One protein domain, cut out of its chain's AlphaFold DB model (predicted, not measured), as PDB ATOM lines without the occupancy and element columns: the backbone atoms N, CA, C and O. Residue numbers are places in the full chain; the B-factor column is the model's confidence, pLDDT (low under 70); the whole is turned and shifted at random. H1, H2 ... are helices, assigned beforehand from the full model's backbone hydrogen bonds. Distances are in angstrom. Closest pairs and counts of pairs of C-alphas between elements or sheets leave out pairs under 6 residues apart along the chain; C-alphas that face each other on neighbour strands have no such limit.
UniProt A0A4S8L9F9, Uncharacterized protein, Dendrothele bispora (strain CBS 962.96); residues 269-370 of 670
ATOM      1  N   PRO A 269       1.721 -61.287  -9.824       66.00
ATOM      2  CA  PRO A 269       0.414 -61.026 -10.413       66.00
ATOM      3  C   PRO A 269      -0.524 -62.217 -10.191       66.00
ATOM      4  O   PRO A 269      -0.173 -63.372 -10.467       66.00
ATOM      5  N   LYS A 270      -1.724 -61.915  -9.702       71.81
ATOM      6  CA  LYS A 270      -2.749 -62.875  -9.302       71.81
ATOM      7  C   LYS A 270      -3.291 -63.623 -10.513       71.81
ATOM      8  O   LYS A 270      -3.466 -63.047 -11.589       71.81
ATOM      9  N   ARG A 271      -3.498 -64.932 -10.344       75.06
ATOM     10  CA  ARG A 271      -3.875 -65.847 -11.427       75.06
ATOM     11  C   ARG A 271      -5.295 -66.356 -11.251       75.06
ATOM     12  O   ARG A 271      -5.632 -66.863 -10.185       75.06
ATOM     13  N   TYR A 272      -6.076 -66.291 -12.320       79.00
ATOM     14  CA  TYR A 272      -7.488 -66.660 -12.318       79.00
ATOM     15  C   TYR A 272      -7.748 -67.966 -13.073       79.00
ATOM     16  O   TYR A 272      -7.102 -68.219 -14.095       79.00
ATOM     17  N   PRO A 273      -8.689 -68.807 -12.602       74.06
ATOM     18  CA  PRO A 273      -9.075 -70.021 -13.310       74.06
ATOM     19  C   PRO A 273     -10.000 -69.730 -14.502       74.06
ATOM     20  O   PRO A 273      -9.976 -70.489 -15.470       74.06
ATOM     21  N   THR A 274     -10.777 -68.637 -14.478       79.38
ATOM     22  CA  THR A 274     -11.585 -68.176 -15.618       79.38
ATOM     23  C   THR A 274     -11.381 -66.679 -15.902       79.38
ATOM     24  O   THR A 274     -10.985 -65.928 -15.009       79.38
ATOM     25  N   PRO A 275     -11.683 -66.197 -17.127       77.69
ATOM     26  CA  PRO A 275     -11.651 -64.763 -17.430       77.69
ATOM     27  C   PRO A 275     -12.714 -63.957 -16.671       77.69
ATOM     28  O   PRO A 275     -12.576 -62.746 -16.544       77.69
ATOM     29  N   HIS A 276     -13.768 -64.608 -16.164       80.94
ATOM     30  CA  HIS A 276     -14.826 -63.938 -15.410       80.94
ATOM     31  C   HIS A 276     -14.356 -63.565 -13.999       80.94
ATOM     32  O   HIS A 276     -14.535 -62.418 -13.607       80.94
ATOM     33  N   ASP A 277     -13.649 -64.469 -13.303       81.56
ATOM     34  CA  ASP A 277     -13.029 -64.156 -12.002       81.56
ATOM     35  C   ASP A 277     -12.005 -63.001 -12.141       81.56
ATOM     36  O   ASP A 277     -11.862 -62.163 -11.253       81.56
ATOM     37  N   ALA A 278     -11.305 -62.932 -13.284       83.25
ATOM     38  CA  ALA A 278     -10.362 -61.854 -13.592       83.25
ATOM     39  C   ALA A 278     -11.061 -60.512 -13.885       83.25
ATOM     40  O   ALA A 278     -10.572 -59.462 -13.473       83.25
ATOM     41  N   LEU A 279     -12.204 -60.533 -14.581       85.56
ATOM     42  CA  LEU A 279     -13.042 -59.352 -14.820       85.56
ATOM     43  C   LEU A 279     -13.641 -58.805 -13.519       85.56
ATOM     44  O   LEU A 279     -13.631 -57.592 -13.322       85.56
ATOM     45  N   GLU A 280     -14.114 -59.684 -12.631       86.56
ATOM     46  CA  GLU A 280     -14.667 -59.311 -11.325       86.56
ATOM     47  C   GLU A 280     -13.628 -58.557 -10.480       86.56
ATOM     48  O   GLU A 280     -13.887 -57.447 -10.013       86.56
ATOM     49  N   ASP A 281     -12.411 -59.100 -10.365       85.31
ATOM     50  CA  ASP A 281     -11.328 -58.481  -9.597       85.31
ATOM     51  C   ASP A 281     -10.763 -57.201 -10.248       85.31
ATOM     52  O   ASP A 281     -10.464 -56.234  -9.549       85.31
ATOM     53  N   VAL A 282     -10.674 -57.120 -11.581       87.06
ATOM     54  CA  VAL A 282     -10.302 -55.857 -12.250       87.06
ATOM     55  C   VAL A 282     -11.388 -54.795 -12.049       87.06
ATOM     56  O   VAL A 282     -11.060 -53.637 -11.793       87.06
ATOM     57  N   GLY A 283     -12.669 -55.171 -12.079       88.31
ATOM     58  CA  GLY A 283     -13.784 -54.283 -11.747       88.31
ATOM     59  C   GLY A 283     -13.751 -53.801 -10.292       88.31
ATOM     60  O   GLY A 283     -13.928 -52.610 -10.041       88.31
ATOM     61  N   GLU A 284     -13.447 -54.689  -9.340       88.25
ATOM     62  CA  GLU A 284     -13.175 -54.355  -7.933       88.25
ATOM     63  C   GLU A 284     -12.048 -53.318  -7.802       88.25
ATOM     64  O   GLU A 284     -12.196 -52.333  -7.078       88.25
ATOM     65  N   GLN A 285     -10.928 -53.502  -8.506       87.88
ATOM     66  CA  GLN A 285      -9.807 -52.558  -8.472       87.88
ATOM     67  C   GLN A 285     -10.170 -51.211  -9.123       87.88
ATOM     68  O   GLN A 285      -9.868 -50.156  -8.564       87.88
ATOM     69  N   CYS A 286     -10.894 -51.218 -10.248       88.44
ATOM     70  CA  CYS A 286     -11.440 -50.004 -10.860       88.44
ATOM     71  C   CYS A 286     -12.417 -49.268  -9.924       88.44
ATOM     72  O   CYS A 286     -12.388 -48.036  -9.868       88.44
ATOM     73  N   ARG A 287     -13.231 -49.994  -9.141       89.31
ATOM     74  CA  ARG A 287     -14.090 -49.416  -8.095       89.31
ATOM     75  C   ARG A 287     -13.266 -48.767  -6.987       89.31
ATOM     76  O   ARG A 287     -13.487 -47.596  -6.695       89.31
ATOM     77  N   ARG A 288     -12.263 -49.466  -6.444       88.25
ATOM     78  CA  ARG A 288     -11.358 -48.935  -5.404       88.25
ATOM     79  C   ARG A 288     -10.607 -47.679  -5.870       88.25
ATOM     80  O   ARG A 288     -10.484 -46.737  -5.097       88.25
ATOM     81  N   MET A 289     -10.176 -47.604  -7.134       87.88
ATOM     82  CA  MET A 289      -9.590 -46.370  -7.686       87.88
ATOM     83  C   MET A 289     -10.623 -45.239  -7.836       87.88
ATOM     84  O   MET A 289     -10.310 -44.075  -7.598       87.88
ATOM     85  N   GLY A 290     -11.870 -45.547  -8.197       87.50
ATOM     86  CA  GLY A 290     -12.949 -44.558  -8.178       87.50
ATOM     87  C   GLY A 290     -13.259 -44.041  -6.761       87.50
ATOM     88  O   GLY A 290     -13.526 -42.851  -6.583       87.50
ATOM     89  N   GLU A 291     -13.166 -44.911  -5.752       88.00
ATOM     90  CA  GLU A 291     -13.319 -44.577  -4.332       88.00
ATOM     91  C   GLU A 291     -12.161 -43.699  -3.812       88.00
ATOM     92  O   GLU A 291     -12.423 -42.735  -3.090       88.00
ATOM     93  N   THR A 292     -10.900 -43.940  -4.209       86.88
ATOM     94  CA  THR A 292      -9.761 -43.055  -3.855       86.88
ATOM     95  C   THR A 292      -9.801 -41.716  -4.595       86.88
ATOM     96  O   THR A 292      -9.455 -40.682  -4.022       86.88
ATOM     97  N   LEU A 293     -10.344 -41.691  -5.817       85.44
ATOM     98  CA  LEU A 293     -10.777 -40.465  -6.497       85.44
ATOM     99  C   LEU A 293     -12.003 -39.805  -5.826       85.44
ATOM    100  O   LEU A 293     -12.467 -38.772  -6.289       85.44
ATOM    101  N   GLY A 294     -12.563 -40.359  -4.747       82.44
ATOM    102  CA  GLY A 294     -13.678 -39.758  -4.006       82.44
ATOM    103  C   GLY A 294     -15.017 -39.733  -4.754       82.44
ATOM    104  O   GLY A 294     -15.947 -39.041  -4.323       82.44
ATOM    105  N   ILE A 295     -15.141 -40.475  -5.859       84.94
ATOM    106  CA  ILE A 295     -16.368 -40.564  -6.654       84.94
ATOM    107  C   ILE A 295     -17.403 -41.373  -5.861       84.94
ATOM    108  O   ILE A 295     -17.177 -42.517  -5.473       84.94
ATOM    109  N   ARG A 296     -18.566 -40.769  -5.601       81.38
ATOM    110  CA  ARG A 296     -19.643 -41.377  -4.802       81.38
ATOM    111  C   ARG A 296     -20.641 -42.128  -5.686       81.38
ATOM    112  O   ARG A 296     -20.867 -41.749  -6.827       81.38
ATOM    113  N   GLY A 297     -21.284 -43.152  -5.122       78.38
ATOM    114  CA  GLY A 297     -22.363 -43.909  -5.779       78.38
ATOM    115  C   GLY A 297     -21.915 -45.123  -6.601       78.38
ATOM    116  O   GLY A 297     -22.765 -45.899  -7.025       78.38
ATOM    117  N   LEU A 298     -20.602 -45.333  -6.751       82.75
ATOM    118  CA  LEU A 298     -19.988 -46.440  -7.497       82.75
ATOM    119  C   LEU A 298     -20.562 -47.826  -7.147       82.75
ATOM    120  O   LEU A 298     -20.806 -48.638  -8.029       82.75
ATOM    121  N   ASN A 299     -20.906 -48.063  -5.882       80.88
ATOM    122  CA  ASN A 299     -21.472 -49.326  -5.385       80.88
ATOM    123  C   ASN A 299     -22.816 -49.744  -6.037       80.88
ATOM    124  O   ASN A 299     -23.329 -50.811  -5.714       80.88
ATOM    125  N   GLN A 300     -23.420 -48.904  -6.887       81.69
ATOM    126  CA  GLN A 300     -24.666 -49.176  -7.625       81.69
ATOM    127  C   GLN A 300     -24.439 -49.465  -9.127       81.69
ATOM    128  O   GLN A 300     -25.394 -49.743  -9.850       81.69
ATOM    129  N   MET A 301     -23.194 -49.367  -9.597       81.69
ATOM    130  CA  MET A 301     -22.757 -49.454 -10.995       81.69
ATOM    131  C   MET A 301     -22.128 -50.839 -11.259       81.69
ATOM    132  O   MET A 301     -21.538 -51.414 -10.345       81.69
ATOM    133  N   GLN A 302     -22.258 -51.415 -12.463       88.31
ATOM    134  CA  GLN A 302     -21.740 -52.774 -12.717       88.31
ATOM    135  C   GLN A 302     -20.208 -52.785 -12.814       88.31
ATOM    136  O   GLN A 302     -19.577 -51.759 -13.070       88.31
ATOM    137  N   LEU A 303     -19.573 -53.938 -12.606       86.12
ATOM    138  CA  LEU A 303     -18.107 -54.052 -12.621       86.12
ATOM    139  C   LEU A 303     -17.527 -53.743 -14.016       86.12
ATOM    140  O   LEU A 303     -16.495 -53.082 -14.137       86.12
ATOM    141  N   GLU A 304     -18.256 -54.101 -15.070       85.19
ATOM    142  CA  GLU A 304     -17.981 -53.743 -16.461       85.19
ATOM    143  C   GLU A 304     -18.084 -52.227 -16.703       85.19
ATOM    144  O   GLU A 304     -17.253 -51.650 -17.409       85.19
ATOM    145  N   ASP A 305     -19.058 -51.559 -16.074       87.50
ATOM    146  CA  ASP A 305     -19.215 -50.105 -16.161       87.50
ATOM    147  C   ASP A 305     -18.032 -49.380 -15.489       87.50
ATOM    148  O   ASP A 305     -17.573 -48.356 -15.995       87.50
ATOM    149  N   HIS A 306     -17.492 -49.915 -14.384       88.44
ATOM    150  CA  HIS A 306     -16.286 -49.386 -13.729       88.44
ATOM    151  C   HIS A 306     -15.051 -49.508 -14.629       88.44
ATOM    152  O   HIS A 306     -14.282 -48.553 -14.767       88.44
ATOM    153  N   ILE A 307     -14.884 -50.660 -15.280       87.12
ATOM    154  CA  ILE A 307     -13.841 -50.905 -16.284       87.12
ATOM    155  C   ILE A 307     -13.958 -49.883 -17.427       87.12
ATOM    156  O   ILE A 307     -12.971 -49.245 -17.810       87.12
ATOM    157  N   GLN A 308     -15.171 -49.651 -17.936       88.12
ATOM    158  CA  GLN A 308     -15.417 -48.659 -18.983       88.12
ATOM    159  C   GLN A 308     -15.201 -47.212 -18.499       88.12
ATOM    160  O   GLN A 308     -14.668 -46.397 -19.256       88.12
ATOM    161  N   ALA A 309     -15.542 -46.889 -17.250       87.69
ATOM    162  CA  ALA A 309     -15.304 -45.577 -16.648       87.69
ATOM    163  C   ALA A 309     -13.805 -45.278 -16.485       87.69
ATOM    164  O   ALA A 309     -13.369 -44.173 -16.805       87.69
ATOM    165  N   VAL A 310     -12.998 -46.261 -16.072       88.38
ATOM    166  CA  VAL A 310     -11.532 -46.123 -15.989       88.38
ATOM    167  C   VAL A 310     -10.904 -45.965 -17.375       88.38
ATOM    168  O   VAL A 310     -10.037 -45.106 -17.551       88.38
ATOM    169  N   ARG A 311     -11.380 -46.706 -18.387       86.75
ATOM    170  CA  ARG A 311     -10.954 -46.489 -19.781       86.75
ATOM    171  C   ARG A 311     -11.278 -45.063 -20.240       86.75
ATOM    172  O   ARG A 311     -10.400 -44.374 -20.752       86.75
ATOM    173  N   ALA A 312     -12.504 -44.596 -19.997       85.81
ATOM    174  CA  ALA A 312     -12.934 -43.246 -20.354       85.81
ATOM    175  C   ALA A 312     -12.151 -42.149 -19.608       85.81
ATOM    176  O   ALA A 312     -11.861 -41.116 -20.203       85.81
ATOM    177  N   LEU A 313     -11.774 -42.368 -18.343       86.56
ATOM    178  CA  LEU A 313     -10.951 -41.444 -17.554       86.56
ATOM    179  C   LEU A 313      -9.520 -41.322 -18.104       86.56
ATOM    180  O   LEU A 313      -8.984 -40.219 -18.150       86.56
ATOM    181  N   ALA A 314      -8.917 -42.429 -18.543       85.19
ATOM    182  CA  ALA A 314      -7.574 -42.439 -19.127       85.19
ATOM    183  C   ALA A 314      -7.535 -41.942 -20.589       85.19
ATOM    184  O   ALA A 314      -6.532 -41.374 -21.021       85.19
ATOM    185  N   GLU A 315      -8.619 -42.122 -21.354       86.06
ATOM    186  CA  GLU A 315      -8.793 -41.518 -22.686       86.06
ATOM    187  C   GLU A 315      -9.196 -40.030 -22.624       86.06
ATOM    188  O   GLU A 315      -9.005 -39.288 -23.595       86.06
ATOM    189  N   ALA A 316      -9.756 -39.569 -21.499       84.25
ATOM    190  CA  ALA A 316     -10.181 -38.188 -21.326       84.25
ATOM    191  C   ALA A 316      -8.995 -37.217 -21.345       84.25
ATOM    192  O   ALA A 316      -7.933 -37.429 -20.762       84.25
ATOM    193  N   ARG A 317      -9.208 -36.070 -21.988       79.94
ATOM    194  CA  ARG A 317      -8.257 -34.961 -21.945       79.94
ATOM    195  C   ARG A 317      -8.427 -34.230 -20.622       79.94
ATOM    196  O   ARG A 317      -9.551 -33.931 -20.237       79.94
ATOM    197  N   GLU A 318      -7.322 -33.827 -20.001       79.50
ATOM    198  CA  GLU A 318      -7.324 -33.064 -18.742       79.50
ATOM    199  C   GLU A 318      -8.270 -31.842 -18.767       79.50
ATOM    200  O   GLU A 318      -8.939 -31.552 -17.782       79.50
ATOM    201  N   ILE A 319      -8.391 -31.164 -19.916       80.50
ATOM    202  CA  ILE A 319      -9.273 -29.995 -20.095       80.50
ATOM    203  C   ILE A 319     -10.781 -30.310 -20.116       80.50
ATOM    204  O   ILE A 319     -11.592 -29.389 -20.032       80.50
ATOM    205  N   ASP A 320     -11.154 -31.576 -20.305       86.38
ATOM    206  CA  ASP A 320     -12.540 -32.055 -20.327       86.38
ATOM    207  C   ASP A 320     -12.936 -32.692 -18.969       86.38
ATOM    208  O   ASP A 320     -14.113 -32.996 -18.762       86.38
ATOM    209  N   LEU A 321     -11.988 -32.841 -18.029       85.94
ATOM    210  CA  LEU A 321     -12.214 -33.323 -16.660       85.94
ATOM    211  C   LEU A 321     -12.555 -32.174 -15.682       85.94
ATOM    212  O   LEU A 321     -12.109 -31.038 -15.866       85.94
ATOM    213  N   PRO A 322     -13.307 -32.443 -14.594       86.56
ATOM    214  CA  PRO A 322     -13.431 -31.520 -13.465       86.56
ATOM    215  C   PRO A 322     -12.063 -31.197 -12.851       86.56
ATOM    216  O   PRO A 322     -11.232 -32.089 -12.697       86.56
ATOM    217  N   ILE A 323     -11.855 -29.946 -12.426       83.56
ATOM    218  CA  ILE A 323     -10.561 -29.459 -11.900       83.56
ATOM    219  C   ILE A 323     -10.045 -30.324 -10.736       83.56
ATOM    220  O   ILE A 323      -8.845 -30.568 -10.651       83.56
ATOM    221  N   TRP A 324     -10.939 -30.820  -9.875       84.75
ATOM    222  CA  TRP A 324     -10.572 -31.662  -8.734       84.75
ATOM    223  C   TRP A 324     -10.114 -33.073  -9.157       84.75
ATOM    224  O   TRP A 324      -9.073 -33.531  -8.682       84.75
ATOM    225  N   ILE A 325     -10.796 -33.710 -10.123       86.56
ATOM    226  CA  ILE A 325     -10.336 -34.975 -10.732       86.56
ATOM    227  C   ILE A 325      -8.990 -34.746 -11.425       86.56
ATOM    228  O   ILE A 325      -8.049 -35.494 -11.183       86.56
ATOM    229  N   ALA A 326      -8.867 -33.680 -12.222       84.31
ATOM    230  CA  ALA A 326      -7.615 -33.331 -12.888       84.31
ATOM    231  C   ALA A 326      -6.459 -33.191 -11.877       84.31
ATOM    232  O   ALA A 326      -5.391 -33.765 -12.094       84.31
ATOM    233  N   SER A 327      -6.674 -32.524 -10.733       82.50
ATOM    234  CA  SER A 327      -5.655 -32.430  -9.679       82.50
ATOM    235  C   SER A 327      -5.295 -33.774  -9.037       82.50
ATOM    236  O   SER A 327      -4.112 -34.003  -8.810       82.50
ATOM    237  N   GLN A 328      -6.249 -34.686  -8.814       84.75
ATOM    238  CA  GLN A 328      -5.940 -36.032  -8.304       84.75
ATOM    239  C   GLN A 328      -5.228 -36.901  -9.347       84.75
ATOM    240  O   GLN A 328      -4.274 -37.594  -9.021       84.75
ATOM    241  N   THR A 329      -5.590 -36.819 -10.632       83.50
ATOM    242  CA  THR A 329      -4.885 -37.567 -11.696       83.50
ATOM    243  C   THR A 329      -3.436 -37.108 -11.926       83.50
ATOM    244  O   THR A 329      -2.693 -37.783 -12.640       83.50
ATOM    245  N   ARG A 330      -3.009 -35.992 -11.313       81.38
ATOM    246  CA  ARG A 330      -1.605 -35.542 -11.248       81.38
ATOM    247  C   ARG A 330      -0.836 -36.090 -10.043       81.38
ATOM    248  O   ARG A 330       0.389 -36.003 -10.036       81.38
ATOM    249  N   GLU A 331      -1.520 -36.612  -9.028       86.88
ATOM    250  CA  GLU A 331      -0.890 -37.219  -7.855       86.88
ATOM    251  C   GLU A 331      -0.157 -38.500  -8.288       86.88
ATOM    252  O   GLU A 331      -0.746 -39.317  -9.000       86.88
ATOM    253  N   PRO A 332       1.132 -38.690  -7.940       78.06
ATOM    254  CA  PRO A 332       1.974 -39.693  -8.594       78.06
ATOM    255  C   PRO A 332       1.468 -41.123  -8.402       78.06
ATOM    256  O   PRO A 332       1.585 -41.932  -9.320       78.06
ATOM    257  N   ASP A 333       0.877 -41.434  -7.250       80.19
ATOM    258  CA  ASP A 333       0.423 -42.788  -6.941       80.19
ATOM    259  C   ASP A 333      -0.940 -43.098  -7.581       80.19
ATOM    260  O   ASP A 333      -1.095 -44.159  -8.185       80.19
ATOM    261  N   ILE A 334      -1.868 -42.130  -7.613       85.25
ATOM    262  CA  ILE A 334      -3.108 -42.222  -8.410       85.25
ATOM    263  C   ILE A 334      -2.776 -42.321  -9.908       85.25
ATOM    264  O   ILE A 334      -3.388 -43.102 -10.633       85.25
ATOM    265  N   ASN A 335      -1.778 -41.574 -10.389       84.62
ATOM    266  CA  ASN A 335      -1.348 -41.613 -11.785       84.62
ATOM    267  C   ASN A 335      -0.730 -42.973 -12.162       84.62
ATOM    268  O   ASN A 335      -1.023 -43.508 -13.232       84.62
ATOM    269  N   ARG A 336       0.089 -43.569 -11.284       82.12
ATOM    270  CA  ARG A 336       0.622 -44.932 -11.460       82.12
ATOM    271  C   ARG A 336      -0.492 -45.973 -11.497       82.12
ATOM    272  O   ARG A 336      -0.504 -46.800 -12.405       82.12
ATOM    273  N   GLU A 337      -1.438 -45.896 -10.565       85.50
ATOM    274  CA  GLU A 337      -2.580 -46.810 -10.480       85.50
ATOM    275  C   GLU A 337      -3.489 -46.711 -11.716       85.50
ATOM    276  O   GLU A 337      -3.830 -47.727 -12.326       85.50
ATOM    277  N   LEU A 338      -3.781 -45.490 -12.175       87.56
ATOM    278  CA  LEU A 338      -4.539 -45.241 -13.402       87.56
ATOM    279  C   LEU A 338      -3.836 -45.825 -14.633       87.56
ATOM    280  O   LEU A 338      -4.485 -46.467 -15.456       87.56
ATOM    281  N   ASN A 339      -2.512 -45.668 -14.751       84.31
ATOM    282  CA  ASN A 339      -1.735 -46.268 -15.842       84.31
ATOM    283  C   ASN A 339      -1.677 -47.807 -15.755       84.31
ATOM    284  O   ASN A 339      -1.750 -48.471 -16.792       84.31
ATOM    285  N   ARG A 340      -1.581 -48.384 -14.546       85.44
ATOM    286  CA  ARG A 340      -1.628 -49.840 -14.312       85.44
ATOM    287  C   ARG A 340      -2.967 -50.413 -14.770       85.44
ATOM    288  O   ARG A 340      -2.993 -51.310 -15.615       85.44
ATOM    289  N   LEU A 341      -4.070 -49.861 -14.265       85.81
ATOM    290  CA  LEU A 341      -5.418 -50.315 -14.598       85.81
ATOM    291  C   LEU A 341      -5.754 -50.072 -16.071       85.81
ATOM    292  O   LEU A 341      -6.278 -50.971 -16.718       85.81
ATOM    293  N   TYR A 342      -5.363 -48.936 -16.653       85.31
ATOM    294  CA  TYR A 342      -5.514 -48.685 -18.090       85.31
ATOM    295  C   TYR A 342      -4.780 -49.726 -18.954       85.31
ATOM    296  O   TYR A 342      -5.346 -50.211 -19.932       85.31
ATOM    297  N   ALA A 343      -3.560 -50.136 -18.585       80.44
ATOM    298  CA  ALA A 343      -2.814 -51.163 -19.323       80.44
ATOM    299  C   ALA A 343      -3.478 -52.556 -19.279       80.44
ATOM    300  O   ALA A 343      -3.356 -53.318 -20.242       80.44
ATOM    301  N   ILE A 344      -4.196 -52.873 -18.196       80.94
ATOM    302  CA  ILE A 344      -4.996 -54.101 -18.048       80.94
ATOM    303  C   ILE A 344      -6.298 -53.977 -18.858       80.94
ATOM    304  O   ILE A 344      -6.592 -54.811 -19.712       80.94
ATOM    305  N   VAL A 345      -7.041 -52.887 -18.651       81.81
ATOM    306  CA  VAL A 345      -8.349 -52.597 -19.263       81.81
ATOM    307  C   VAL A 345      -8.275 -52.358 -20.779       81.81
ATOM    308  O   VAL A 345      -9.287 -52.482 -21.468       81.81
ATOM    309  N   TRP A 346      -7.107 -52.034 -21.341       79.88
ATOM    310  CA  TRP A 346      -6.916 -51.909 -22.794       79.88
ATOM    311  C   TRP A 346      -6.800 -53.263 -23.521       79.88
ATOM    312  O   TRP A 346      -6.845 -53.309 -24.753       79.88
ATOM    313  N   GLN A 347      -6.635 -54.379 -22.804       73.69
ATOM    314  CA  GLN A 347      -6.611 -55.701 -23.435       73.69
ATOM    315  C   GLN A 347      -8.005 -56.049 -24.003       73.69
ATOM    316  O   GLN A 347      -9.014 -55.682 -23.400       73.69
ATOM    317  N   PRO A 348      -8.095 -56.709 -25.179       55.78
ATOM    318  CA  PRO A 348      -9.384 -57.032 -25.801       55.78
ATOM    319  C   PRO A 348     -10.179 -58.059 -24.982       55.78
ATOM    320  O   PRO A 348     -11.401 -57.969 -24.918       55.78
ATOM    321  N   ASP A 349      -9.462 -58.964 -24.317       65.06
ATOM    322  CA  ASP A 349      -9.936 -59.860 -23.271       65.06
ATOM    323  C   ASP A 349      -9.093 -59.573 -22.017       65.06
ATOM    324  O   ASP A 349      -7.871 -59.427 -22.131       65.06
ATOM    325  N   VAL A 350      -9.694 -59.507 -20.824       67.12
ATOM    326  CA  VAL A 350      -8.915 -59.394 -19.575       67.12
ATOM    327  C   VAL A 350      -8.176 -60.710 -19.341       67.12
ATOM    328  O   VAL A 350      -8.790 -61.774 -19.237       67.12
ATOM    329  N   SER A 351      -6.842 -60.654 -19.289       65.12
ATOM    330  CA  SER A 351      -6.039 -61.868 -19.142       65.12
ATOM    331  C   SER A 351      -6.207 -62.523 -17.766       65.12
ATOM    332  O   SER A 351      -6.433 -61.856 -16.759       65.12
ATOM    333  N   LEU A 352      -5.976 -63.838 -17.706       71.19
ATOM    334  CA  LEU A 352      -5.977 -64.634 -16.470       71.19
ATOM    335  C   LEU A 352      -4.856 -64.266 -15.471       71.19
ATOM    336  O   LEU A 352      -4.642 -65.009 -14.515       71.19
ATOM    337  N   ILE A 353      -4.084 -63.201 -15.712       66.56
ATOM    338  CA  ILE A 353      -2.920 -62.790 -14.919       66.56
ATOM    339  C   ILE A 353      -2.986 -61.270 -14.704       66.56
ATOM    340  O   ILE A 353      -2.585 -60.496 -15.571       66.56
ATOM    341  N   VAL A 354      -3.480 -60.841 -13.541       72.44
ATOM    342  CA  VAL A 354      -3.675 -59.421 -13.204       72.44
ATOM    343  C   VAL A 354      -2.584 -58.971 -12.221       72.44
ATOM    344  O   VAL A 354      -2.497 -59.516 -11.120       72.44
ATOM    345  N   PRO A 355      -1.717 -58.001 -12.573       70.00
ATOM    346  CA  PRO A 355      -0.808 -57.365 -11.615       70.00
ATOM    347  C   PRO A 355      -1.602 -56.577 -10.569       70.00
ATOM    348  O   PRO A 355      -2.404 -55.739 -10.965       70.00
ATOM    349  N   GLU A 356      -1.385 -56.806  -9.270       69.00
ATOM    350  CA  GLU A 356      -2.172 -56.156  -8.198       69.00
ATOM    351  C   GLU A 356      -1.619 -54.790  -7.739       69.00
ATOM    352  O   GLU A 356      -2.391 -53.954  -7.285       69.00
ATOM    353  N   ASP A 357      -0.311 -54.537  -7.872       62.28
ATOM    354  CA  ASP A 357       0.384 -53.390  -7.253       62.28
ATOM    355  C   ASP A 357       1.047 -52.479  -8.309       62.28
ATOM    356  O   ASP A 357       1.701 -52.959  -9.239       62.28
ATOM    357  N   ALA A 358       0.884 -51.159  -8.168       58.31
ATOM    358  CA  ALA A 358       1.450 -50.131  -9.049       58.31
ATOM    359  C   ALA A 358       2.850 -49.630  -8.634       58.31
ATOM    360  O   ALA A 358       3.477 -48.866  -9.370       58.31
ATOM    361  N   SER A 359       3.353 -50.050  -7.468       54.66
ATOM    362  CA  SER A 359       4.704 -49.748  -6.980       54.66
ATOM    363  C   SER A 359       5.776 -50.706  -7.520       54.66
ATOM    364  O   SER A 359       6.968 -50.388  -7.486       54.66
ATOM    365  N   LEU A 360       5.367 -51.872  -8.032       54.50
ATOM    366  CA  LEU A 360       6.267 -52.952  -8.429       54.50
ATOM    367  C   LEU A 360       6.674 -52.893  -9.911       54.50
ATOM    368  O   LEU A 360       5.879 -52.501 -10.768       54.50
ATOM    369  N   PRO A 361       7.902 -53.332 -10.252       48.41
ATOM    370  CA  PRO A 361       8.344 -53.414 -11.638       48.41
ATOM    371  C   PRO A 361       7.558 -54.500 -12.385       48.41
ATOM    372  O   PRO A 361       7.706 -55.689 -12.110       48.41
ATOM    373  N   ASP A 362       6.748 -54.072 -13.353       47.81
ATOM    374  CA  ASP A 362       5.918 -54.926 -14.206       47.81
ATOM    375  C   ASP A 362       6.730 -56.084 -14.839       47.81
ATOM    376  O   ASP A 362       7.575 -55.836 -15.709       47.81
ATOM    377  N   PRO A 363       6.470 -57.352 -14.453       44.09
ATOM    378  CA  PRO A 363       7.244 -58.502 -14.919       44.09
ATOM    379  C   PRO A 363       6.941 -58.902 -16.374       44.09
ATOM    380  O   PRO A 363       7.641 -59.750 -16.926       44.09
ATOM    381  N   TRP A 364       5.923 -58.305 -17.004       48.94
ATOM    382  CA  TRP A 364       5.489 -58.598 -18.375       48.94
ATOM    383  C   TRP A 364       5.663 -57.412 -19.338       48.94
ATOM    384  O   TRP A 364       5.644 -57.597 -20.555       48.94
ATOM    385  N   GLY A 365       5.868 -56.199 -18.819       53.09
ATOM    386  CA  GLY A 365       6.093 -54.978 -19.601       53.09
ATOM    387  C   GLY A 365       4.845 -54.425 -20.300       53.09
ATOM    388  O   GLY A 365       4.974 -53.663 -21.260       53.09
ATOM    389  N   LEU A 366       3.649 -54.782 -19.825       49.09
ATOM    390  CA  LEU A 366       2.355 -54.303 -20.326       49.09
ATOM    391  C   LEU A 366       2.192 -52.784 -20.137       49.09
ATOM    392  O   LEU A 366       1.728 -52.083 -21.036       49.09
ATOM    393  N   THR A 367       2.650 -52.270 -18.995       49.56
ATOM    394  CA  THR A 367       2.664 -50.846 -18.619       49.56
ATOM    395  C   THR A 367       3.743 -50.031 -19.343       49.56
ATOM    396  O   THR A 367       3.727 -48.801 -19.300       49.56
ATOM    397  N   ARG A 368       4.679 -50.679 -20.055       45.59
ATOM    398  CA  ARG A 368       5.920 -50.076 -20.588       45.59
ATOM    399  C   ARG A 368       5.723 -49.174 -21.822       45.59
ATOM    400  O   ARG A 368       6.596 -49.093 -22.688       45.59
ATOM    401  N   LYS A 369       4.571 -48.502 -21.927       42.75
ATOM    402  CA  LYS A 369       4.206 -47.573 -23.012       42.75
ATOM    403  C   LYS A 369       4.390 -46.092 -22.682       42.75
ATOM    404  O   LYS A 369       4.337 -45.287 -23.608       42.75
ATOM    405  N   GLN A 370       4.695 -45.735 -21.435       37.38
ATOM    406  CA  GLN A 370       5.386 -44.478 -21.145       37.38
ATOM    407  C   GLN A 370       6.787 -44.755 -20.590       37.38
ATOM    408  O   GLN A 370       6.907 -45.339 -19.513       37.38
TER     409      GLN A 370
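This is residues 269 to 370 of the 670 residues of an uncharacterized protein of Dendrothele bispora (strain CBS 962.96) (UniProt A0A4S8L9F9). Three helices pack in a triangle: H1 and H4 run side by side in opposite ways, and H2 crosses both. The short H3 sits at one end, making a corner with H4, and the unnamed stretch 346 to 370 passes round the other end, with residues 357 to 370 on the side of H4 away from H2. The printed part has 102 residues with four named helices, H1 to H4 in chain order, and no named strand; the class is all helix. It is compact, with a radius of gyration of the C-alphas of 13.3 A and spans of 40 by 32 by 21 A.

Find C-alpha 275 at (-11.651, -64.763, -17.430); from there H1, residues 275 to 292, runs 25.7 A. H2 is residues 303 to 315, 18.6 A, and H3 is residues 323 to 329, 9.9 A. H4, residues 332 to 345, runs 19.7 A to C-alpha 345 at (-8.349, -52.597, -19.263).

Look first at H1 and the hub, H4: they touch at a shallow tilt of 25 degrees, opposite ways, closest at the C-alphas of Cys 286 and Leu 341, 7.1 A. H1 touches H2 with residues 279 to 287 alone, at a steep tilt of 59 degrees; the closest C-alphas, Gly 283 and Leu 303, are 4.4 A apart. H2 touches H4 at a steep 63 degrees, closest at the C-alphas of Arg 311 and Tyr 342, 6.1 A. H3 and H4 only just touch, only at the corner, with 3 pairs of C-alphas within 8 A, the closest Thr 329 and Asn 335, 5.4 A. H3 is apart from H1 and H2. In H1, H2, H3 and H4 every O i to N i+4 pair is within hydrogen-bond range.

The farthest C-alphas, Pro 273 and Ile 323, are 40.6 A apart. The printed part has no cut and no long link between helices. Residues 270 to 271 pair antiparallel with 353 to 354. Look for pLDDT under 70 at residues 269, 348 to 351, 353 and 356 to 370.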